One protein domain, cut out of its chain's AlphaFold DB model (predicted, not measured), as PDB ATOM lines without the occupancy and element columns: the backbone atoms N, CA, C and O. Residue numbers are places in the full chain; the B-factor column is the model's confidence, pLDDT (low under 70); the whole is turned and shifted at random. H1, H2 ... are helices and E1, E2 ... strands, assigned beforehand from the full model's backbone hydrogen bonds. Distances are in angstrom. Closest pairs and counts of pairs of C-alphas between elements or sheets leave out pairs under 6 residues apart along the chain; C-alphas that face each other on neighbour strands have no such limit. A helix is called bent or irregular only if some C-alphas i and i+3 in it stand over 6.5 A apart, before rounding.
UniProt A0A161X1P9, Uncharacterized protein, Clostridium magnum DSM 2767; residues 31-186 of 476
ATOM      1  N   ALA A  31     -22.280  16.561 -30.182       82.38
ATOM      2  CA  ALA A  31     -22.359  18.019 -30.297       82.38
ATOM      3  C   ALA A  31     -22.456  18.711 -28.925       82.38
ATOM      4  O   ALA A  31     -21.709  19.654 -28.663       82.38
ATOM      5  N   ALA A  32     -23.315  18.205 -28.032       86.56
ATOM      6  CA  ALA A  32     -23.461  18.730 -26.675       86.56
ATOM      7  C   ALA A  32     -22.177  18.557 -25.842       86.56
ATOM      8  O   ALA A  32     -21.728  19.503 -25.199       86.56
ATOM      9  N   ILE A  33     -21.529  17.387 -25.921       89.62
ATOM     10  CA  ILE A  33     -20.253  17.120 -25.235       89.62
ATOM     11  C   ILE A  33     -19.157  18.049 -25.759       89.62
ATOM     12  O   ILE A  33     -18.427  18.646 -24.972       89.62
ATOM     13  N   LYS A  34     -19.052  18.228 -27.083       90.06
ATOM     14  CA  LYS A  34     -18.088  19.166 -27.673       90.06
ATOM     15  C   LYS A  34     -18.310  20.582 -27.150       90.06
ATOM     16  O   LYS A  34     -17.337  21.281 -26.891       90.06
ATOM     17  N   GLN A  35     -19.565  20.999 -26.993       92.44
ATOM     18  CA  GLN A  35     -19.889  22.319 -26.472       92.44
ATOM     19  C   GLN A  35     -19.468  22.469 -25.004       92.44
ATOM     20  O   GLN A  35     -18.746  23.404 -24.667       92.44
ATOM     21  N   GLN A  36     -19.803  21.487 -24.169       92.12
ATOM     22  CA  GLN A  36     -19.391  21.451 -22.767       92.12
ATOM     23  C   GLN A  36     -17.863  21.465 -22.608       92.12
ATOM     24  O   GLN A  36     -17.343  22.191 -21.771       92.12
ATOM     25  N   LEU A  37     -17.126  20.717 -23.436       93.75
ATOM     26  CA  LEU A  37     -15.660  20.716 -23.412       93.75
ATOM     27  C   LEU A  37     -15.071  22.088 -23.754       93.75
ATOM     28  O   LEU A  37     -14.073  22.492 -23.156       93.75
ATOM     29  N   LYS A  38     -15.686  22.821 -24.691       96.12
ATOM     30  CA  LYS A  38     -15.277  24.196 -24.994       96.12
ATOM     31  C   LYS A  38     -15.523  25.118 -23.803       96.12
ATOM     32  O   LYS A  38     -14.620  25.866 -23.452       96.12
ATOM     33  N   ASP A  39     -16.684  25.034 -23.162       94.38
ATOM     34  CA  ASP A  39     -16.998  25.843 -21.976       94.38
ATOM     35  C   ASP A  39     -16.047  25.524 -20.804       94.38
ATOM     36  O   ASP A  39     -15.507  26.435 -20.172       94.38
ATOM     37  N   THR A  40     -15.721  24.246 -20.582       95.06
ATOM     38  CA  THR A  40     -14.690  23.830 -19.615       95.06
ATOM     39  C   THR A  40     -13.320  24.420 -19.953       95.06
ATOM     40  O   THR A  40     -12.630  24.916 -19.066       95.06
ATOM     41  N   SER A  41     -12.932  24.422 -21.233       95.00
ATOM     42  CA  SER A  41     -11.668  25.016 -21.683       95.00
ATOM     43  C   SER A  41     -11.607  26.527 -21.432       95.00
ATOM     44  O   SER A  41     -10.544  27.026 -21.064       95.00
ATOM     45  N   VAL A  42     -12.727  27.252 -21.555       96.50
ATOM     46  CA  VAL A  42     -12.805  28.663 -21.135       96.50
ATOM     47  C   VAL A  42     -12.542  28.783 -19.637       96.50
ATOM     48  O   VAL A  42     -11.720  29.601 -19.232       96.50
ATOM     49  N   GLY A  43     -13.175  27.936 -18.819       95.00
ATOM     50  CA  GLY A  43     -12.931  27.886 -17.375       95.00
ATOM     51  C   GLY A  43     -11.455  27.660 -17.026       95.00
ATOM     52  O   GLY A  43     -10.911  28.362 -16.175       95.00
ATOM     53  N   THR A  44     -10.768  26.757 -17.731       94.12
ATOM     54  CA  THR A  44      -9.320  26.549 -17.567       94.12
ATOM     55  C   THR A  44      -8.520  27.813 -17.891       94.12
ATOM     56  O   THR A  44      -7.669  28.209 -17.095       94.12
ATOM     57  N   ASN A  45      -8.820  28.494 -19.002       95.19
ATOM     58  CA  ASN A  45      -8.147  29.747 -19.358       95.19
ATOM     59  C   ASN A  45      -8.376  30.844 -18.302       95.19
ATOM     60  O   ASN A  45      -7.452  31.600 -17.989       95.19
ATOM     61  N   VAL A  46      -9.583  30.917 -17.727       97.19
ATOM     62  CA  VAL A  46      -9.898  31.838 -16.624       97.19
ATOM     63  C   VAL A  46      -9.031  31.534 -15.405       97.19
ATOM     64  O   VAL A  46      -8.441  32.454 -14.851       97.19
ATOM     65  N   LEU A  47      -8.896  30.270 -14.999       91.56
ATOM     66  CA  LEU A  47      -8.079  29.894 -13.838       91.56
ATOM     67  C   LEU A  47      -6.593  30.222 -14.035       91.56
ATOM     68  O   LEU A  47      -5.967  30.772 -13.133       91.56
ATOM     69  N   LEU A  48      -6.042  29.955 -15.223       89.19
ATOM     70  CA  LEU A  48      -4.656  30.315 -15.551       89.19
ATOM     71  C   LEU A  48      -4.443  31.834 -15.504       89.19
ATOM     72  O   LEU A  48      -3.475  32.320 -14.917       89.19
ATOM     73  N   THR A  49      -5.387  32.590 -16.069       93.50
ATOM     74  CA  THR A  49      -5.370  34.058 -16.035       93.50
ATOM     75  C   THR A  49      -5.509  34.583 -14.605       93.50
ATOM     76  O   THR A  49      -4.833  35.538 -14.229       93.50
ATOM     77  N   ARG A  50      -6.338  33.940 -13.776       93.56
ATOM     78  CA  ARG A  50      -6.518  34.281 -12.362       93.56
ATOM     79  C   ARG A  50      -5.206  34.168 -11.601       93.56
ATOM     80  O   ARG A  50      -4.799  35.144 -10.979       93.56
ATOM     81  N   SER A  51      -4.539  33.017 -11.676       81.12
ATOM     82  CA  SER A  51      -3.260  32.801 -10.990       81.12
ATOM     83  C   SER A  51      -2.199  33.810 -11.434       81.12
ATOM     84  O   SER A  51      -1.448  34.324 -10.606       81.12
ATOM     85  N   TYR A  52      -2.176  34.146 -12.727       88.62
ATOM     86  CA  TYR A  52      -1.311  35.193 -13.262       88.62
ATOM     87  C   TYR A  52      -1.610  36.575 -12.647       88.62
ATOM     88  O   TYR A  52      -0.696  37.257 -12.180       88.62
ATOM     89  N   LEU A  53      -2.883  36.984 -12.591       87.31
ATOM     90  CA  LEU A  53      -3.284  38.280 -12.033       87.31
ATOM     91  C   LEU A  53      -3.089  38.365 -10.514       87.31
ATOM     92  O   LEU A  53      -2.691  39.416 -10.017       87.31
ATOM     93  N   GLU A  54      -3.337  37.283  -9.772       78.81
ATOM     94  CA  GLU A  54      -3.101  37.226  -8.323       78.81
ATOM     95  C   GLU A  54      -1.618  37.459  -7.998       78.81
ATOM     96  O   GLU A  54      -1.312  38.265  -7.119       78.81
ATOM     97  N   ASN A  55      -0.702  36.853  -8.764       73.25
ATOM     98  CA  ASN A  55       0.742  37.055  -8.606       73.25
ATOM     99  C   ASN A  55       1.155  38.517  -8.875       73.25
ATOM    100  O   ASN A  55       1.970  39.087  -8.150       73.25
ATOM    101  N   ARG A  56       0.545  39.159  -9.879       87.44
ATOM    102  CA  ARG A  56       0.904  40.524 -10.295       87.44
ATOM    103  C   ARG A  56       0.218  41.630  -9.485       87.44
ATOM    104  O   ARG A  56       0.752  42.731  -9.404       87.44
ATOM    105  N   SER A  57      -0.909  41.330  -8.838       78.69
ATOM    106  CA  SER A  57      -1.784  42.287  -8.135       78.69
ATOM    107  C   SER A  57      -1.057  43.333  -7.277       78.69
ATOM    108  O   SER A  57      -1.409  44.511  -7.327       78.69
ATOM    109  N   GLY A  58      -0.009  42.947  -6.541       72.12
ATOM    110  CA  GLY A  58       0.796  43.884  -5.749       72.12
ATOM    111  C   GLY A  58       1.640  44.850  -6.580       72.12
ATOM    112  O   GLY A  58       1.653  46.048  -6.297       72.12
ATOM    113  N   LYS A  59       2.293  44.359  -7.641       79.25
ATOM    114  CA  LYS A  59       3.076  45.184  -8.582       79.25
ATOM    115  C   LYS A  59       2.201  46.267  -9.215       79.25
ATOM    116  O   LYS A  59       2.653  47.393  -9.425       79.25
ATOM    117  N   ASP A  60       0.951  45.936  -9.507       83.56
ATOM    118  CA  ASP A  60       0.033  46.830 -10.212       83.56
ATOM    119  C   ASP A  60      -0.654  47.836  -9.312       83.56
ATOM    120  O   ASP A  60      -0.770  48.991  -9.710       83.56
ATOM    121  N   GLY A  61      -1.013  47.439  -8.088       80.50
ATOM    122  CA  GLY A  61      -1.432  48.388  -7.061       80.50
ATOM    123  C   GLY A  61      -0.360  49.457  -6.836       80.50
ATOM    124  O   GLY A  61      -0.659  50.648  -6.872       80.50
ATOM    125  N   ILE A  62       0.910  49.049  -6.711       77.19
ATOM    126  CA  ILE A  62       2.042  49.985  -6.581       77.19
ATOM    127  C   ILE A  62       2.169  50.868  -7.827       77.19
ATOM    128  O   ILE A  62       2.301  52.082  -7.701       77.19
ATOM    129  N   SER A  63       2.102  50.289  -9.028       81.62
ATOM    130  CA  SER A  63       2.224  51.050 -10.280       81.62
ATOM    131  C   SER A  63       1.098  52.072 -10.461       81.62
ATOM    132  O   SER A  63       1.344  53.178 -10.953       81.62
ATOM    133  N   TYR A  64      -0.124  51.725 -10.040       86.81
ATOM    134  CA  TYR A  64      -1.258  52.646 -10.002       86.81
ATOM    135  C   TYR A  64      -0.935  53.831  -9.094       86.81
ATOM    136  O   TYR A  64      -0.982  54.973  -9.548       86.81
ATOM    137  N   GLN A  65      -0.540  53.558  -7.848       83.62
ATOM    138  CA  GLN A  65      -0.268  54.599  -6.860       83.62
ATOM    139  C   GLN A  65       0.877  55.519  -7.292       83.62
ATOM    140  O   GLN A  65       0.696  56.728  -7.303       83.62
ATOM    141  N   VAL A  66       1.994  54.965  -7.777       81.38
ATOM    142  CA  VAL A  66       3.127  55.746  -8.310       81.38
ATOM    143  C   VAL A  66       2.692  56.688  -9.436       81.38
ATOM    144  O   VAL A  66       3.180  57.816  -9.535       81.38
ATOM    145  N   SER A  67       1.765  56.245 -10.290       87.38
ATOM    146  CA  SER A  67       1.230  57.076 -11.371       87.38
ATOM    147  C   SER A  67       0.380  58.226 -10.822       87.38
ATOM    148  O   SER A  67       0.540  59.362 -11.267       87.38
ATOM    149  N   ILE A  68      -0.472  57.956  -9.827       88.25
ATOM    150  CA  ILE A  68      -1.265  58.983  -9.135       88.25
ATOM    151  C   ILE A  68      -0.357  59.991  -8.417       88.25
ATOM    152  O   ILE A  68      -0.542  61.194  -8.582       88.25
ATOM    153  N   ASP A  69       0.669  59.519  -7.705       82.56
ATOM    154  CA  ASP A  69       1.646  60.366  -7.003       82.56
ATOM    155  C   ASP A  69       2.451  61.241  -7.979       82.56
ATOM    156  O   ASP A  69       2.880  62.344  -7.646       82.56
ATOM    157  N   SER A  70       2.600  60.779  -9.224       85.44
ATOM    158  CA  SER A  70       3.197  61.532 -10.333       85.44
ATOM    159  C   SER A  70       2.207  62.482 -11.028       85.44
ATOM    160  O   SER A  70       2.462  62.921 -12.150       85.44
ATOM    161  N   ASN A  71       1.077  62.801 -10.387       91.31
ATOM    162  CA  ASN A  71      -0.008  63.651 -10.894       91.31
ATOM    163  C   ASN A  71      -0.661  63.152 -12.199       91.31
ATOM    164  O   ASN A  71      -1.220  63.950 -12.957       91.31
ATOM    165  N   GLN A  72      -0.614  61.848 -12.490       93.38
ATOM    166  CA  GLN A  72      -1.398  61.286 -13.589       93.38
ATOM    167  C   GLN A  72      -2.862  61.118 -13.177       93.38
ATOM    168  O   GLN A  72      -3.186  60.823 -12.027       93.38
ATOM    169  N   THR A  73      -3.770  61.252 -14.139       95.56
ATOM    170  CA  THR A  73      -5.183  60.914 -13.930       95.56
ATOM    171  C   THR A  73      -5.361  59.402 -13.755       95.56
ATOM    172  O   THR A  73      -4.604  58.610 -14.320       95.56
ATOM    173  N   SER A  74      -6.421  58.969 -13.061       92.69
ATOM    174  CA  SER A  74      -6.750  57.539 -12.916       92.69
ATOM    175  C   SER A  74      -6.842  56.810 -14.259       92.69
ATOM    176  O   SER A  74      -6.416  55.666 -14.371       92.69
ATOM    177  N   SER A  75      -7.338  57.477 -15.305       94.94
ATOM    178  CA  SER A  75      -7.402  56.910 -16.655       94.94
ATOM    179  C   SER A  75      -6.013  56.652 -17.252       94.94
ATOM    180  O   SER A  75      -5.802  55.596 -17.844       94.94
ATOM    181  N   GLN A  76      -5.055  57.566 -17.067       95.00
ATOM    182  CA  GLN A  76      -3.669  57.394 -17.529       95.00
ATOM    183  C   GLN A  76      -2.938  56.296 -16.744       95.00
ATOM    184  O   GLN A  76      -2.280  55.442 -17.345       95.00
ATOM    185  N   ALA A  77      -3.124  56.262 -15.422       93.56
ATOM    186  CA  ALA A  77      -2.563  55.226 -14.559       93.56
ATOM    187  C   ALA A  77      -3.065  53.827 -14.965       93.56
ATOM    188  O   ALA A  77      -2.280  52.904 -15.186       93.56
ATOM    189  N   LEU A  78      -4.380  53.678 -15.155       96.31
ATOM    190  CA  LEU A  78      -4.984  52.414 -15.577       96.31
ATOM    191  C   LEU A  78      -4.606  52.019 -17.009       96.31
ATOM    192  O   LEU A  78      -4.399  50.836 -17.272       96.31
ATOM    193  N   ALA A  79      -4.466  52.978 -17.929       94.94
ATOM    194  CA  ALA A  79      -3.988  52.711 -19.287       94.94
ATOM    195  C   ALA A  79      -2.542  52.181 -19.300       94.94
ATOM    196  O   ALA A  79      -2.211  51.300 -20.097       94.94
ATOM    197  N   THR A  80      -1.699  52.660 -18.383       93.56
ATOM    198  CA  THR A  80      -0.333  52.145 -18.200       93.56
ATOM    199  C   THR A  80      -0.355  50.695 -17.718       93.56
ATOM    200  O   THR A  80       0.297  49.833 -18.308       93.56
ATOM    201  N   ILE A  81      -1.166  50.389 -16.698       95.19
ATOM    202  CA  ILE A  81      -1.323  49.015 -16.187       95.19
ATOM    203  C   ILE A  81      -1.875  48.095 -17.273       95.19
ATOM    204  O   ILE A  81      -1.358  46.998 -17.461       95.19
ATOM    205  N   LEU A  82      -2.873  48.551 -18.031       96.19
ATOM    206  CA  LEU A  82      -3.440  47.833 -19.169       96.19
ATOM    207  C   LEU A  82      -2.367  47.432 -20.189       96.19
ATOM    208  O   LEU A  82      -2.316  46.272 -20.600       96.19
ATOM    209  N   SER A  83      -1.515  48.380 -20.594       94.06
ATOM    210  CA  SER A  83      -0.424  48.120 -21.539       94.06
ATOM    211  C   SER A  83       0.561  47.088 -20.985       94.06
ATOM    212  O   SER A  83       0.965  46.173 -21.704       94.06
ATOM    213  N   ASN A  84       0.894  47.193 -19.697       92.25
ATOM    214  CA  ASN A  84       1.799  46.264 -19.025       92.25
ATOM    215  C   ASN A  84       1.206  44.852 -18.928       92.25
ATOM    216  O   ASN A  84       1.910  43.895 -19.232       92.25
ATOM    217  N   ILE A  85      -0.084  44.703 -18.580       95.00
ATOM    218  CA  ILE A  85      -0.763  43.391 -18.584       95.00
ATOM    219  C   ILE A  85      -0.691  42.772 -19.966       95.00
ATOM    220  O   ILE A  85      -0.330  41.608 -20.089       95.00
ATOM    221  N   ALA A  86      -1.058  43.525 -21.002       93.31
ATOM    222  CA  ALA A  86      -1.136  42.979 -22.349       93.31
ATOM    223  C   ALA A  86       0.227  42.466 -22.833       93.31
ATOM    224  O   ALA A  86       0.309  41.353 -23.352       93.31
ATOM    225  N   ALA A  87       1.290  43.245 -22.613       92.06
ATOM    226  CA  ALA A  87       2.652  42.861 -22.970       92.06
ATOM    227  C   ALA A  87       3.154  41.666 -22.138       92.06
ATOM    228  O   ALA A  87       3.615  40.667 -22.698       92.06
ATOM    229  N   ASP A  88       3.010  41.730 -20.810       89.81
ATOM    230  CA  ASP A  88       3.466  40.676 -19.902       89.81
ATOM    231  C   ASP A  88       2.692  39.363 -20.149       89.81
ATOM    232  O   ASP A  88       3.300  38.290 -20.183       89.81
ATOM    233  N   MET A  89       1.374  39.412 -20.385       93.31
ATOM    234  CA  MET A  89       0.566  38.234 -20.733       93.31
ATOM    235  C   MET A  89       0.949  37.649 -22.093       93.31
ATOM    236  O   MET A  89       1.050  36.430 -22.199       93.31
ATOM    237  N   ALA A  90       1.186  38.477 -23.117       91.69
ATOM    238  CA  ALA A  90       1.599  37.990 -24.435       91.69
ATOM    239  C   ALA A  90       2.934  37.236 -24.373       91.69
ATOM    240  O   ALA A  90       3.119  36.248 -25.081       91.69
ATOM    241  N   SER A  91       3.839  37.658 -23.485       89.00
ATOM    242  CA  SER A  91       5.083  36.929 -23.226       89.00
ATOM    243  C   SER A  91       4.867  35.648 -22.406       89.00
ATOM    244  O   SER A  91       5.400  34.596 -22.759       89.00
ATOM    245  N   SER A  92       4.039  35.714 -21.355       86.56
ATOM    246  CA  SER A  92       3.825  34.618 -20.394       86.56
ATOM    247  C   SER A  92       3.003  33.461 -20.968       86.56
ATOM    248  O   SER A  92       3.228  32.303 -20.619       86.56
ATOM    249  N   PHE A  93       2.062  33.766 -21.864       92.31
ATOM    250  CA  PHE A  93       1.177  32.810 -22.527       92.31
ATOM    251  C   PHE A  93       1.547  32.686 -24.008       92.31
ATOM    252  O   PHE A  93       0.741  32.991 -24.886       92.31
ATOM    253  N   SER A  94       2.789  32.264 -24.259       88.44
ATOM    254  CA  SER A  94       3.347  32.022 -25.593       88.44
ATOM    255  C   SER A  94       3.678  30.532 -25.823       88.44
ATOM    256  O   SER A  94       3.843  29.749 -24.882       88.44
ATOM    257  N   GLY A  95       3.760  30.113 -27.090       88.81
ATOM    258  CA  GLY A  95       4.091  28.736 -27.477       88.81
ATOM    259  C   GLY A  95       3.083  27.703 -26.958       88.81
ATOM    260  O   GLY A  95       1.880  27.819 -27.185       88.81
ATOM    261  N   SER A  96       3.576  26.681 -26.253       85.31
ATOM    262  CA  SER A  96       2.738  25.615 -25.680       85.31
ATOM    263  C   SER A  96       1.830  26.086 -24.538       85.31
ATOM    264  O   SER A  96       0.893  25.375 -24.189       85.31
ATOM    265  N   ASN A  97       2.077  27.278 -23.981       85.00
ATOM    266  CA  ASN A  97       1.284  27.874 -22.902       85.00
ATOM    267  C   ASN A  97       0.243  28.883 -23.419       85.00
ATOM    268  O   ASN A  97      -0.320  29.639 -22.628       85.00
ATOM    269  N   ASN A  98       0.001  28.939 -24.733       92.12
ATOM    270  CA  ASN A  98      -0.978  29.852 -25.314       92.12
ATOM    271  C   ASN A  98      -2.366  29.663 -24.687       92.12
ATOM    272  O   ASN A  98      -2.915  28.559 -24.667       92.12
ATOM    273  N   LEU A  99      -2.987  30.770 -24.281       94.88
ATOM    274  CA  LEU A  99      -4.417  30.797 -23.994       94.88
ATOM    275  C   LEU A  99      -5.150  30.777 -25.333       94.88
ATOM    276  O   LEU A  99      -5.058  31.739 -26.091       94.88
ATOM    277  N   ILE A 100      -5.853  29.687 -25.641       96.06
ATOM    278  CA  ILE A 100      -6.570  29.512 -26.911       96.06
ATOM    279  C   ILE A 100      -8.070  29.637 -26.664       96.06
ATOM    280  O   ILE A 100      -8.624  28.939 -25.815       96.06
ATOM    281  N   ASN A 101      -8.748  30.484 -27.437       96.06
ATOM    282  CA  ASN A 101     -10.205  30.539 -27.450       96.06
ATOM    283  C   ASN A 101     -10.765  29.263 -28.116       96.06
ATOM    284  O   ASN A 101     -10.545  29.044 -29.312       96.06
ATOM    285  N   PRO A 102     -11.546  28.431 -27.405       95.50
ATOM    286  CA  PRO A 102     -12.005  27.141 -27.927       95.50
ATOM    287  C   PRO A 102     -13.125  27.254 -28.986       95.50
ATOM    288  O   PRO A 102     -13.546  26.259 -29.590       95.50
ATOM    289  N   PHE A 103     -13.629  28.463 -29.243       94.44
ATOM    290  CA  PHE A 103     -14.695  28.738 -30.207       94.44
ATOM    291  C   PHE A 103     -14.195  29.279 -31.540       94.44
ATOM    292  O   PHE A 103     -14.862  29.039 -32.546       94.44
ATOM    293  N   ASN A 104     -13.057  29.974 -31.558       93.25
ATOM    294  CA  ASN A 104     -12.497  30.591 -32.767       93.25
ATOM    295  C   ASN A 104     -10.992  30.325 -32.970       93.25
ATOM    296  O   ASN A 104     -10.422  30.824 -33.934       93.25
ATOM    297  N   SER A 105     -10.358  29.551 -32.083       94.62
ATOM    298  CA  SER A 105      -8.936  29.174 -32.132       94.62
ATOM    299  C   SER A 105      -7.942  30.339 -32.065       94.62
ATOM    300  O   SER A 105      -6.750  30.135 -32.288       94.62
ATOM    301  N   SER A 106      -8.391  31.548 -31.725       94.19
ATOM    302  CA  SER A 106      -7.504  32.691 -31.517       94.19
ATOM    303  C   SER A 106      -6.687  32.508 -30.245       94.19
ATOM    304  O   SER A 106      -7.237  32.161 -29.201       94.19
ATOM    305  N   ALA A 107      -5.390  32.795 -30.329       94.12
ATOM    306  CA  ALA A 107      -4.495  32.915 -29.178       94.12
ATOM    307  C   ALA A 107      -4.188  34.383 -28.826       94.12
ATOM    308  O   ALA A 107      -3.309  34.672 -28.019       94.12
ATOM    309  N   THR A 108      -4.884  35.325 -29.466       93.12
ATOM    310  CA  THR A 108      -4.558  36.750 -29.371       93.12
ATOM    311  C   THR A 108      -5.020  37.325 -28.037       93.12
ATOM    312  O   THR A 108      -6.179  37.149 -27.653       93.12
ATOM    313  N   ILE A 109      -4.140  38.078 -27.381       93.31
ATOM    314  CA  ILE A 109      -4.461  38.911 -26.221       93.31
ATOM    315  C   ILE A 109      -4.684  40.336 -26.724       93.31
ATOM    316  O   ILE A 109      -3.777  40.949 -27.284       93.31
ATOM    317  N   TYR A 110      -5.894  40.857 -26.542       91.06
ATOM    318  CA  TYR A 110      -6.240  42.223 -26.931       91.06
ATOM    319  C   TYR A 110      -6.440  43.097 -25.699       91.06
ATOM    320  O   TYR A 110      -7.306  42.820 -24.870       91.06
ATOM    321  N   SER A 111      -5.704  44.203 -25.628       89.81
ATOM    322  CA  SER A 111      -6.043  45.324 -24.760       89.81
ATOM    323  C   SER A 111      -6.923  46.325 -25.499       89.81
ATOM    324  O   SER A 111      -6.701  46.693 -26.654       89.81
ATOM    325  N   LYS A 112      -7.961  46.767 -24.809       83.25
ATOM    326  CA  LYS A 112      -8.864  47.844 -25.189       83.25
ATOM    327  C   LYS A 112      -8.825  48.844 -24.040       83.25
ATOM    328  O   LYS A 112      -8.608  48.447 -22.906       83.25
ATOM    329  N   GLY A 113      -8.953  50.135 -24.338       87.69
ATOM    330  CA  GLY A 113      -8.839  51.197 -23.335       87.69
ATOM    331  C   GLY A 113      -9.964  51.172 -22.290       87.69
ATOM    332  O   GLY A 113     -10.238  50.163 -21.643       87.69
ATOM    333  N   ASN A 114     -10.633  52.308 -22.108       90.50
ATOM    334  CA  ASN A 114     -11.753  52.372 -21.177       90.50
ATOM    335  C   ASN A 114     -12.894  51.442 -21.636       90.50
ATOM    336  O   ASN A 114     -13.242  51.412 -22.821       90.50
ATOM    337  N   ILE A 115     -13.498  50.728 -20.689       89.50
ATOM    338  CA  ILE A 115     -14.664  49.862 -20.886       89.50
ATOM    339  C   ILE A 115     -15.890  50.595 -21.460       89.50
ATOM    340  O   ILE A 115     -16.743  49.973 -22.077       89.50
ATOM    341  N   ALA A 116     -15.970  51.922 -21.357       84.06
ATOM    342  CA  ALA A 116     -16.999  52.712 -22.035       84.06
ATOM    343  C   ALA A 116     -16.949  52.586 -23.577       84.06
ATOM    344  O   ALA A 116     -17.943  52.846 -24.248       84.06
ATOM    345  N   ASN A 117     -15.818  52.147 -24.142       77.06
ATOM    346  CA  ASN A 117     -15.596  52.004 -25.585       77.06
ATOM    347  C   ASN A 117     -15.608  50.532 -26.044       77.06
ATOM    348  O   ASN A 117     -14.795  50.130 -26.883       77.06
ATOM    349  N   ILE A 118     -16.487  49.693 -25.478       74.25
ATOM    350  CA  ILE A 118     -16.603  48.282 -25.879       74.25
ATOM    351  C   ILE A 118     -16.980  48.171 -27.358       74.25
ATOM    352  O   ILE A 118     -18.038  48.615 -27.795       74.25
ATOM    353  N   THR A 119     -16.145  47.469 -28.120       66.25
ATOM    354  CA  THR A 119     -16.499  46.979 -29.454       66.25
ATOM    355  C   THR A 119     -16.933  45.520 -29.344       66.25
ATOM    356  O   THR A 119     -16.120  44.668 -28.985       66.25
ATOM    357  N   ALA A 120     -18.196  45.232 -29.670       58.75
ATOM    358  CA  ALA A 120     -18.897  43.962 -29.420       58.75
ATOM    359  C   ALA A 120     -18.349  42.705 -30.142       58.75
ATOM    360  O   ALA A 120     -18.949  41.636 -30.062       58.75
ATOM    361  N   SER A 121     -17.227  42.807 -30.854       63.44
ATOM    362  CA  SER A 121     -16.633  41.691 -31.587       63.44
ATOM    363  C   SER A 121     -15.116  41.810 -31.587       63.44
ATOM    364  O   SER A 121     -14.554  42.725 -32.190       63.44
ATOM    365  N   SER A 122     -14.452  40.886 -30.900       66.25
ATOM    366  CA  SER A 122     -12.995  40.750 -30.923       66.25
ATOM    367  C   SER A 122     -12.636  39.268 -30.960       66.25
ATOM    368  O   SER A 122     -12.933  38.528 -30.024       66.25
ATOM    369  N   ILE A 123     -11.992  38.827 -32.044       81.38
ATOM    370  CA  ILE A 123     -11.485  37.456 -32.181       81.38
ATOM    371  C   ILE A 123     -10.214  37.325 -31.317       81.38
ATOM    372  O   ILE A 123      -9.096  37.513 -31.796       81.38
ATOM    373  N   SER A 124     -10.375  37.024 -30.028       91.38
ATOM    374  CA  SER A 124      -9.274  36.825 -29.064       91.38
ATOM    375  C   SER A 124      -9.508  35.663 -28.112       91.38
ATOM    376  O   SER A 124     -10.630  35.180 -27.961       91.38
ATOM    377  N   SER A 125      -8.436  35.245 -27.440       94.25
ATOM    378  CA  SER A 125      -8.503  34.441 -26.219       94.25
ATOM    379  C   SER A 125      -8.706  35.290 -24.975       94.25
ATOM    380  O   SER A 125      -9.498  34.910 -24.116       94.25
ATOM    381  N   VAL A 126      -8.058  36.453 -24.902       95.88
ATOM    382  CA  VAL A 126      -8.162  37.371 -23.762       95.88
ATOM    383  C   VAL A 126      -8.525  38.775 -24.232       95.88
ATOM    384  O   VAL A 126      -8.007  39.270 -25.237       95.88
ATOM    385  N   LEU A 127      -9.420  39.418 -23.492       94.56
ATOM    386  CA  LEU A 127      -9.757  40.829 -23.606       94.56
ATOM    387  C   LEU A 127      -9.453  41.538 -22.300       94.56
ATOM    388  O   LEU A 127      -9.890  41.096 -21.243       94.56
ATOM    389  N   ILE A 128      -8.739  42.649 -22.385       95.25
ATOM    390  CA  ILE A 128      -8.335  43.436 -21.226       95.25
ATOM    391  C   ILE A 128      -8.891  44.843 -21.411       95.25
ATOM    392  O   ILE A 128      -8.663  45.453 -22.453       95.25
ATOM    393  N   TYR A 129      -9.608  45.339 -20.413       95.62
ATOM    394  CA  TYR A 129     -10.135  46.700 -20.333       95.62
ATOM    395  C   TYR A 129      -9.696  47.342 -19.019       95.62
ATOM    396  O   TYR A 129      -9.316  46.642 -18.078       95.62
ATOM    397  N   TYR A 130      -9.836  48.660 -18.908       96.06
ATOM    398  CA  TYR A 130      -9.898  49.312 -17.602       96.06
ATOM    399  C   TYR A 130     -11.243  50.000 -17.375       96.06
ATOM    400  O   TYR A 130     -11.902  50.436 -18.323       96.06
ATOM    401  N   ASN A 131     -11.630  50.123 -16.110       95.06
ATOM    402  CA  ASN A 131     -12.763  50.915 -15.660       95.06
ATOM    403  C   ASN A 131     -12.298  51.902 -14.575       95.06
ATOM    404  O   ASN A 131     -11.518  51.546 -13.696       95.06
ATOM    405  N   ILE A 132     -12.759  53.148 -14.674       93.44
ATOM    406  CA  ILE A 132     -12.471  54.223 -13.715       93.44
ATOM    407  C   ILE A 132     -13.432  54.226 -12.517       93.44
ATOM    408  O   ILE A 132     -13.185  54.946 -11.554       93.44
ATOM    409  N   ASP A 133     -14.512  53.443 -12.581       92.38
ATOM    410  CA  ASP A 133     -15.453  53.268 -11.477       92.38
ATOM    411  C   ASP A 133     -14.820  52.502 -10.300       92.38
ATOM    412  O   ASP A 133     -13.674  52.051 -10.340       92.38
ATOM    413  N   ASN A 134     -15.597  52.310  -9.236       91.88
ATOM    414  CA  ASN A 134     -15.186  51.485  -8.106       91.88
ATOM    415  C   ASN A 134     -15.218  49.992  -8.453       91.88
ATOM    416  O   ASN A 134     -16.105  49.518  -9.166       91.88
ATOM    417  N   LEU A 135     -14.277  49.239  -7.875       92.94
ATOM    418  CA  LEU A 135     -14.278  47.781  -7.944       92.94
ATOM    419  C   LEU A 135     -15.600  47.231  -7.364       92.94
ATOM    420  O   LEU A 135     -15.961  47.607  -6.244       92.94
ATOM    421  N   PRO A 136     -16.312  46.336  -8.076       93.69
ATOM    422  CA  PRO A 136     -17.523  45.702  -7.560       93.69
ATOM    423  C   PRO A 136     -17.293  44.989  -6.218       93.69
ATOM    424  O   PRO A 136     -16.221  44.437  -5.969       93.69
ATOM    425  N   SER A 137     -18.311  44.974  -5.354       89.81
ATOM    426  CA  SER A 137     -18.241  44.345  -4.026       89.81
ATOM    427  C   SER A 137     -18.283  42.818  -4.071       89.81
ATOM    428  O   SER A 137     -17.720  42.160  -3.196       89.81
ATOM    429  N   ASP A 138     -18.959  42.258  -5.075       90.19
ATOM    430  CA  ASP A 138     -19.266  40.835  -5.182       90.19
ATOM    431  C   ASP A 138     -19.599  40.417  -6.625       90.19
ATOM    432  O   ASP A 138     -19.831  41.234  -7.521       90.19
ATOM    433  N   ASN A 139     -19.647  39.101  -6.838       89.62
ATOM    434  CA  ASN A 139     -19.923  38.505  -8.142       89.62
ATOM    435  C   ASN A 139     -21.354  38.760  -8.646       89.62
ATOM    436  O   ASN A 139     -21.572  38.721  -9.855       89.62
ATOM    437  N   ASN A 140     -22.328  39.036  -7.773       90.56
ATOM    438  CA  ASN A 140     -23.694  39.345  -8.209       90.56
ATOM    439  C   ASN A 140     -23.739  40.719  -8.882       90.56
ATOM    440  O   ASN A 140     -24.380  40.886  -9.919       90.56
ATOM    441  N   THR A 141     -23.005  41.681  -8.328       92.06
ATOM    442  CA  THR A 141     -22.832  43.022  -8.895       92.06
ATOM    443  C   THR A 141     -22.131  42.958 -10.252       92.06
ATOM    444  O   THR A 141     -22.548  43.630 -11.193       92.06
ATOM    445  N   VAL A 142     -21.118  42.095 -10.388       92.06
ATOM    446  CA  VAL A 142     -20.469  41.809 -11.680       92.06
ATOM    447  C   VAL A 142     -21.480  41.228 -12.671       92.06
ATOM    448  O   VAL A 142     -21.646  41.777 -13.759       92.06
ATOM    449  N   ASN A 143     -22.197  40.167 -12.285       90.25
ATOM    450  CA  ASN A 143     -23.107  39.442 -13.174       90.25
ATOM    451  C   ASN A 143     -24.252  40.323 -13.714       90.25
ATOM    452  O   ASN A 143     -24.627  40.258 -14.889       90.25
ATOM    453  N   ASN A 144     -24.781  41.189 -12.849       88.12
ATOM    454  CA  ASN A 144     -25.904  42.071 -13.160       88.12
ATOM    455  C   ASN A 144     -25.484  43.392 -13.814       88.12
ATOM    456  O   ASN A 144     -26.346  44.194 -14.173       88.12
ATOM    457  N   SER A 145     -24.186  43.635 -14.003       86.25
ATOM    458  CA  SER A 145     -23.734  44.864 -14.641       86.25
ATOM    459  C   SER A 145     -24.149  44.916 -16.117       86.25
ATOM    460  O   SER A 145     -23.964  43.963 -16.886       86.25
ATOM    461  N   GLY A 146     -24.720  46.056 -16.511       84.19
ATOM    462  CA  GLY A 146     -25.054  46.371 -17.902       84.19
ATOM    463  C   GLY A 146     -23.850  46.820 -18.733       84.19
ATOM    464  O   GLY A 146     -23.903  46.756 -19.956       84.19
ATOM    465  N   ASN A 147     -22.757  47.220 -18.075       85.19
ATOM    466  CA  ASN A 147     -21.604  47.856 -18.720       85.19
ATOM    467  C   ASN A 147     -20.424  46.895 -18.924       85.19
ATOM    468  O   ASN A 147     -19.417  47.282 -19.510       85.19
ATOM    469  N   LEU A 148     -20.516  45.656 -18.428       90.44
ATOM    470  CA  LEU A 148     -19.457  44.666 -18.606       90.44
ATOM    471  C   LEU A 148     -19.626  43.879 -19.918       90.44
ATOM    472  O   LEU A 148     -20.751  43.489 -20.246       90.44
ATOM    473  N   PRO A 149     -18.527  43.615 -20.658       89.62
ATOM    474  CA  PRO A 149     -18.563  42.871 -21.909       89.62
ATOM    475  C   PRO A 149     -19.188  41.479 -21.754       89.62
ATOM    476  O   PRO A 149     -18.631  40.588 -21.119       89.62
ATOM    477  N   LYS A 150     -20.328  41.264 -22.407       89.69
ATOM    478  CA  LYS A 150     -20.982  39.956 -22.530       89.69
ATOM    479  C   LYS A 150     -21.670  39.826 -23.884       89.69
ATOM    480  O   LYS A 150     -21.820  40.806 -24.613       89.69
ATOM    481  N   GLY A 151     -22.094  38.617 -24.219       88.38
ATOM    482  CA  GLY A 151     -22.841  38.306 -25.432       88.38
ATOM    483  C   GLY A 151     -22.119  37.342 -26.368       88.38
ATOM    484  O   GLY A 151     -20.925  37.070 -26.257       88.38
ATOM    485  N   ILE A 152     -22.877  36.827 -27.336       85.50
ATOM    486  CA  ILE A 152     -22.448  35.760 -28.255       85.50
ATOM    487  C   ILE A 152     -21.214  36.112 -29.101       85.50
ATOM    488  O   ILE A 152     -20.499  35.212 -29.542       85.50
ATOM    489  N   GLY A 153     -20.954  37.406 -29.323       88.06
ATOM    490  CA  GLY A 153     -19.784  37.903 -30.056       88.06
ATOM    491  C   GLY A 153     -18.466  37.780 -29.285       88.06
ATOM    492  O   GLY A 153     -17.401  37.890 -29.885       88.06
ATOM    493  N   LEU A 154     -18.538  37.517 -27.977       91.69
ATOM    494  CA  LEU A 154     -17.392  37.375 -27.077       91.69
ATOM    495  C   LEU A 154     -17.230  35.944 -26.553       91.69
ATOM    496  O   LEU A 154     -16.434  35.710 -25.649       91.69
ATOM    497  N   LYS A 155     -17.993  34.977 -27.078       94.00
ATOM    498  CA  LYS A 155     -17.926  33.585 -26.617       94.00
ATOM    499  C   LYS A 155     -16.496  33.044 -26.687       94.00
ATOM    500  O   LYS A 155     -15.790  33.191 -27.691       94.00
ATOM    501  N   GLY A 156     -16.079  32.379 -25.621       94.62
ATOM    502  CA  GLY A 156     -14.740  31.825 -25.493       94.62
ATOM    503  C   GLY A 156     -13.680  32.783 -24.966       94.62
ATOM    504  O   GLY A 156     -12.583  32.326 -24.645       94.62
ATOM    505  N   ASN A 157     -13.972  34.083 -24.888       95.56
ATOM    506  CA  ASN A 157     -13.027  35.066 -24.384       95.56
ATOM    507  C   ASN A 157     -12.944  34.999 -22.857       95.56
ATOM    508  O   ASN A 157     -13.958  34.904 -22.162       95.56
ATOM    509  N   VAL A 158     -11.729  35.133 -22.341       97.06
ATOM    510  CA  VAL A 158     -11.476  35.558 -20.966       97.06
ATOM    511  C   VAL A 158     -11.462  37.080 -20.947       97.06
ATOM    512  O   VAL A 158     -10.774  37.701 -21.756       97.06
ATOM    513  N   VAL A 159     -12.220  37.695 -20.049       96.25
ATOM    514  CA  VAL A 159     -12.306  39.149 -19.911       96.25
ATOM    515  C   VAL A 159     -11.690  39.566 -18.585       96.25
ATOM    516  O   VAL A 159     -12.055  39.049 -17.532       96.25
ATOM    517  N   ILE A 160     -10.767  40.519 -18.655       97.38
ATOM    518  CA  ILE A 160     -10.090  41.154 -17.530       97.38
ATOM    519  C   ILE A 160     -10.485  42.626 -17.528       97.38
ATOM    520  O   ILE A 160     -10.391  43.304 -18.552       97.38
ATOM    521  N   ILE A 161     -10.902  43.131 -16.375       97.06
ATOM    522  CA  ILE A 161     -11.215  44.543 -16.187       97.06
ATOM    523  C   ILE A 161     -10.406  45.051 -15.008       97.06
ATOM    524  O   ILE A 161     -10.526  44.540 -13.896       97.06
ATOM    525  N   ILE A 162      -9.586  46.059 -15.272       97.69
ATOM    526  CA  ILE A 162      -8.697  46.683 -14.300       97.69
ATOM    527  C   ILE A 162      -9.430  47.848 -13.643       97.69
ATOM    528  O   ILE A 162      -9.948  48.721 -14.338       97.69
ATOM    529  N   TYR A 163      -9.431  47.865 -12.320       96.50
ATOM    530  CA  TYR A 163      -9.919  48.954 -11.482       96.50
ATOM    531  C   TYR A 163      -8.749  49.534 -10.684       96.50
ATOM    532  O   TYR A 163      -7.679  48.933 -10.592       96.50
ATOM    533  N   SER A 164      -8.961  50.688 -10.053       91.81
ATOM    534  CA  SER A 164      -7.961  51.332  -9.187       91.81
ATOM    535  C   SER A 164      -7.533  50.474  -7.988       91.81
ATOM    536  O   SER A 164      -6.433  50.641  -7.473       91.81
ATOM    537  N   THR A 165      -8.386  49.546  -7.548       87.88
ATOM    538  CA  THR A 165      -8.178  48.725  -6.345       87.88
ATOM    539  C   THR A 165      -8.185  47.221  -6.619       87.88
ATOM    540  O   THR A 165      -8.224  46.428  -5.675       87.88
ATOM    541  N   GLY A 166      -8.167  46.789  -7.884       92.38
ATOM    542  CA  GLY A 166      -8.220  45.365  -8.204       92.38
ATOM    543  C   GLY A 166      -8.580  45.021  -9.644       92.38
ATOM    544  O   GLY A 166      -8.557  45.854 -10.547       92.38
ATOM    545  N   TYR A 167      -8.961  43.763  -9.834       97.31
ATOM    546  CA  TYR A 167      -9.406  43.183 -11.090       97.31
ATOM    547  C   TYR A 167     -10.785  42.548 -10.948       97.31
ATOM    548  O   TYR A 167     -11.101  41.940  -9.922       97.31
ATOM    549  N   VAL A 168     -11.549  42.591 -12.033       97.50
ATOM    550  CA  VAL A 168     -12.645  41.656 -12.298       97.50
ATOM    551  C   VAL A 168     -12.217  40.747 -13.445       97.50
ATOM    552  O   VAL A 168     -11.711  41.224 -14.460       97.50
ATOM    553  N   LEU A 169     -12.421  39.445 -13.282       97.50
ATOM    554  CA  LEU A 169     -12.040  38.412 -14.238       97.50
ATOM    555  C   LEU A 169     -13.199  37.437 -14.435       97.50
ATOM    556  O   LEU A 169     -13.788  36.984 -13.458       97.50
ATOM    557  N   TYR A 170     -13.502  37.076 -15.679       97.94
ATOM    558  CA  TYR A 170     -14.481  36.035 -16.004       97.94
ATOM    559  C   TYR A 170     -14.260  35.475 -17.408       97.94
ATOM    560  O   TYR A 170     -13.534  36.048 -18.217       97.94
ATOM    561  N   GLY A 171     -14.896  34.348 -17.706       97.44
ATOM    562  CA  GLY A 171     -14.995  33.793 -19.052       97.44
ATOM    563  C   GLY A 171     -16.380  34.026 -19.638       97.44
ATOM    564  O   GLY A 171     -17.361  34.068 -18.898       97.44
ATOM    565  N   VAL A 172     -16.486  34.139 -20.958       95.88
ATOM    566  CA  VAL A 172     -17.776  34.188 -21.656       95.88
ATOM    567  C   VAL A 172     -18.066  32.815 -22.257       95.88
ATOM    568  O   VAL A 172     -17.299  32.320 -23.086       95.88
ATOM    569  N   ASP A 173     -19.155  32.188 -21.826       95.12
ATOM    570  CA  ASP A 173     -19.531  30.843 -22.259       95.12
ATOM    571  C   ASP A 173     -20.139  30.814 -23.674       95.12
ATOM    572  O   ASP A 173     -20.262  31.824 -24.377       95.12
ATOM    573  N   SER A 174     -20.529  29.621 -24.107       94.56
ATOM    574  CA  SER A 174     -21.174  29.365 -25.393       94.56
ATOM    575  C   SER A 174     -22.481  30.112 -25.642       94.56
ATOM    576  O   SER A 174     -22.805  30.385 -26.801       94.56
ATOM    577  N   SER A 175     -23.204  30.468 -24.581       94.19
ATOM    578  CA  SER A 175     -24.436  31.257 -24.629       94.19
ATOM    579  C   SER A 175     -24.177  32.768 -24.611       94.19
ATOM    580  O   SER A 175     -25.101  33.563 -24.788       94.19
ATOM    581  N   GLY A 176     -22.916  33.180 -24.452       92.50
ATOM    582  CA  GLY A 176     -22.529  34.577 -24.317       92.50
ATOM    583  C   GLY A 176     -22.688  35.116 -22.896       92.50
ATOM    584  O   GLY A 176     -22.632  36.332 -22.712       92.50
ATOM    585  N   GLN A 177     -22.910  34.254 -21.903       93.94
ATOM    586  CA  GLN A 177     -23.059  34.654 -20.504       93.94
ATOM    587  C   GLN A 177     -21.718  34.606 -19.772       93.94
ATOM    588  O   GLN A 177     -20.784  33.911 -20.175       93.94
ATOM    589  N   MET A 178     -21.615  35.383 -18.694       95.31
ATOM    590  CA  MET A 178     -20.432  35.377 -17.838       95.31
ATOM    591  C   MET A 178     -20.384  34.090 -17.010       95.31
ATOM    592  O   MET A 178     -21.379  33.661 -16.430       95.31
ATOM    593  N   SER A 179     -19.202  33.495 -16.917       94.38
ATOM    594  CA  SER A 179     -18.918  32.275 -16.165       94.38
ATOM    595  C   SER A 179     -17.600  32.423 -15.406       94.38
ATOM    596  O   SER A 179     -16.728  33.194 -15.809       94.38
ATOM    597  N   ASN A 180     -17.438  31.679 -14.306       94.56
ATOM    598  CA  ASN A 180     -16.201  31.657 -13.512       94.56
ATOM    599  C   ASN A 180     -15.720  33.068 -13.109       94.56
ATOM    600  O   ASN A 180     -14.595  33.463 -13.396       94.56
ATOM    601  N   MET A 181     -16.609  33.849 -12.488       96.06
ATOM    602  CA  MET A 181     -16.334  35.230 -12.084       96.06
ATOM    603  C   MET A 181     -15.457  35.299 -10.830       96.06
ATOM    604  O   MET A 181     -15.738  34.637  -9.826       96.06
ATOM    605  N   TYR A 182     -14.445  36.159 -10.868       93.88
ATOM    606  CA  TYR A 182     -13.529  36.428  -9.768       93.88
ATOM    607  C   TYR A 182     -13.277  37.924  -9.608       93.88
ATOM    608  O   TYR A 182     -13.126  38.657 -10.587       93.88
ATOM    609  N   ILE A 183     -13.173  38.349  -8.351       94.44
ATOM    610  CA  ILE A 183     -12.741  39.687  -7.953       94.44
ATOM    611  C   ILE A 183     -11.418  39.526  -7.212       94.44
ATOM    612  O   ILE A 183     -11.355  38.831  -6.197       94.44
ATOM    613  N   ILE A 184     -10.366  40.154  -7.723       89.44
ATOM    614  CA  ILE A 184      -9.021  40.108  -7.143       89.44
ATOM    615  C   ILE A 184      -8.707  41.511  -6.649       89.44
ATOM    616  O   ILE A 184      -8.598  42.431  -7.449       89.44
ATOM    617  N   LYS A 185      -8.572  41.696  -5.339       86.38
ATOM    618  CA  LYS A 185      -8.230  43.004  -4.770       86.38
ATOM    619  C   LYS A 185      -6.723  43.208  -4.824       86.38
ATOM    620  O   LYS A 185      -5.969  42.271  -4.566       86.38
ATOM    621  N   PHE A 186      -6.288  44.426  -5.131       81.69
ATOM    622  CA  PHE A 186      -4.900  44.792  -4.895       81.69
ATOM    623  C   PHE A 186      -4.613  44.691  -3.401       81.69
ATOM    624  O   PHE A 186      -5.465  45.065  -2.584       81.69
TER     625      PHE A 186
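AT A GLANCE: This is residues 31 to 186 of the 476 residues of an uncharacterized protein of Clostridium magnum DSM 2767 (UniProt A0A161X1P9). A twisted five-stranded sheet is covered on one face by H1a, the first arm of the long bent helix H1, and by H2, while H1b folds into a hairpin with H2; small H3 is over the opposite face. The printed part has 156 residues, with three named helices and five named strands in the order H1 H2 E1 E2 H3 E3 E4 E5. The sheet, E1 E2 E3 E4 E5, is mixed, and the class is mixed, helices and strands. The whole is compact, radius of gyration of the C-alphas 14.9 A, yet elongated, spanning 54 by 35 by 24 A.

IN THESE COORDINATES: Find C-alpha 31 at (-22.359, 18.019, -30.297), where H1, residues 31 to 69, begins. By its hydrogen bonds it was assigned as one helix, but it is bent: C-alphas 55 and 58 are 7.4 A apart. H1a, residues 31 to 55, is 37.0 A long; H1b, residues 58 to 69, is 16.6 A. Then come H2, 74 to 92, 26.3 A; E1, 109 to 114; E2, 126 to 130; H3, 139 to 143; E3, 158 to 163; E4, 166 to 172, 19.9 A; and E5, 178 to 185, ending at (-8.230, 43.004, -4.770).

HOW THE PARTS SIT: E1 and E2 are parallel (N 112 to O 128, 2.8 A), as are E2 and E3 (N 127 to O 158, 2.8 A). E3, E4 and E5 form a meander, each strand the antiparallel neighbour of the one before: look at N 161 and O 168, 2.8 A, and N 167 and O 184, 2.8 A. E2, H3 and E3 make a strand-helix-strand unit, parallel neighbour strands with a helix between, its crossover right-handed. H1a is on the sheet at a height of 7.3 A, along the strands; its closest C-alphas to E4 are Val 42 and Gly 171, 6.0 A. H2, on the same face, is over E1 and E2 at 8.3 A, with Ala 86 and Ser 111 closest to E1, 5.9 A. With residues 74 to 81 alone it touches H1b, closest C-alphas Ala 77 and Ser 67, 5.3 A, at a shallow tilt of 31 degrees, opposite ways. H3, on the opposite face, is only just over E4, on which 3 of its C-alphas fall; its closest C-alphas to E5 are Asn 139 and Met 181, 6.3 A. In H1a, H1b, H2 and H3 every O i to N i+4 pair is within hydrogen-bond range.

THE WHOLE: The C-alphas farthest apart, Ala 31 and Asn 71, are 54.4 A apart. The printed part has no cut. The links H2 to E1, E1 to E2 and H3 to E3 are long. Mean pLDDT of the printed part is 90.2, with residues 119 to 122 under 70.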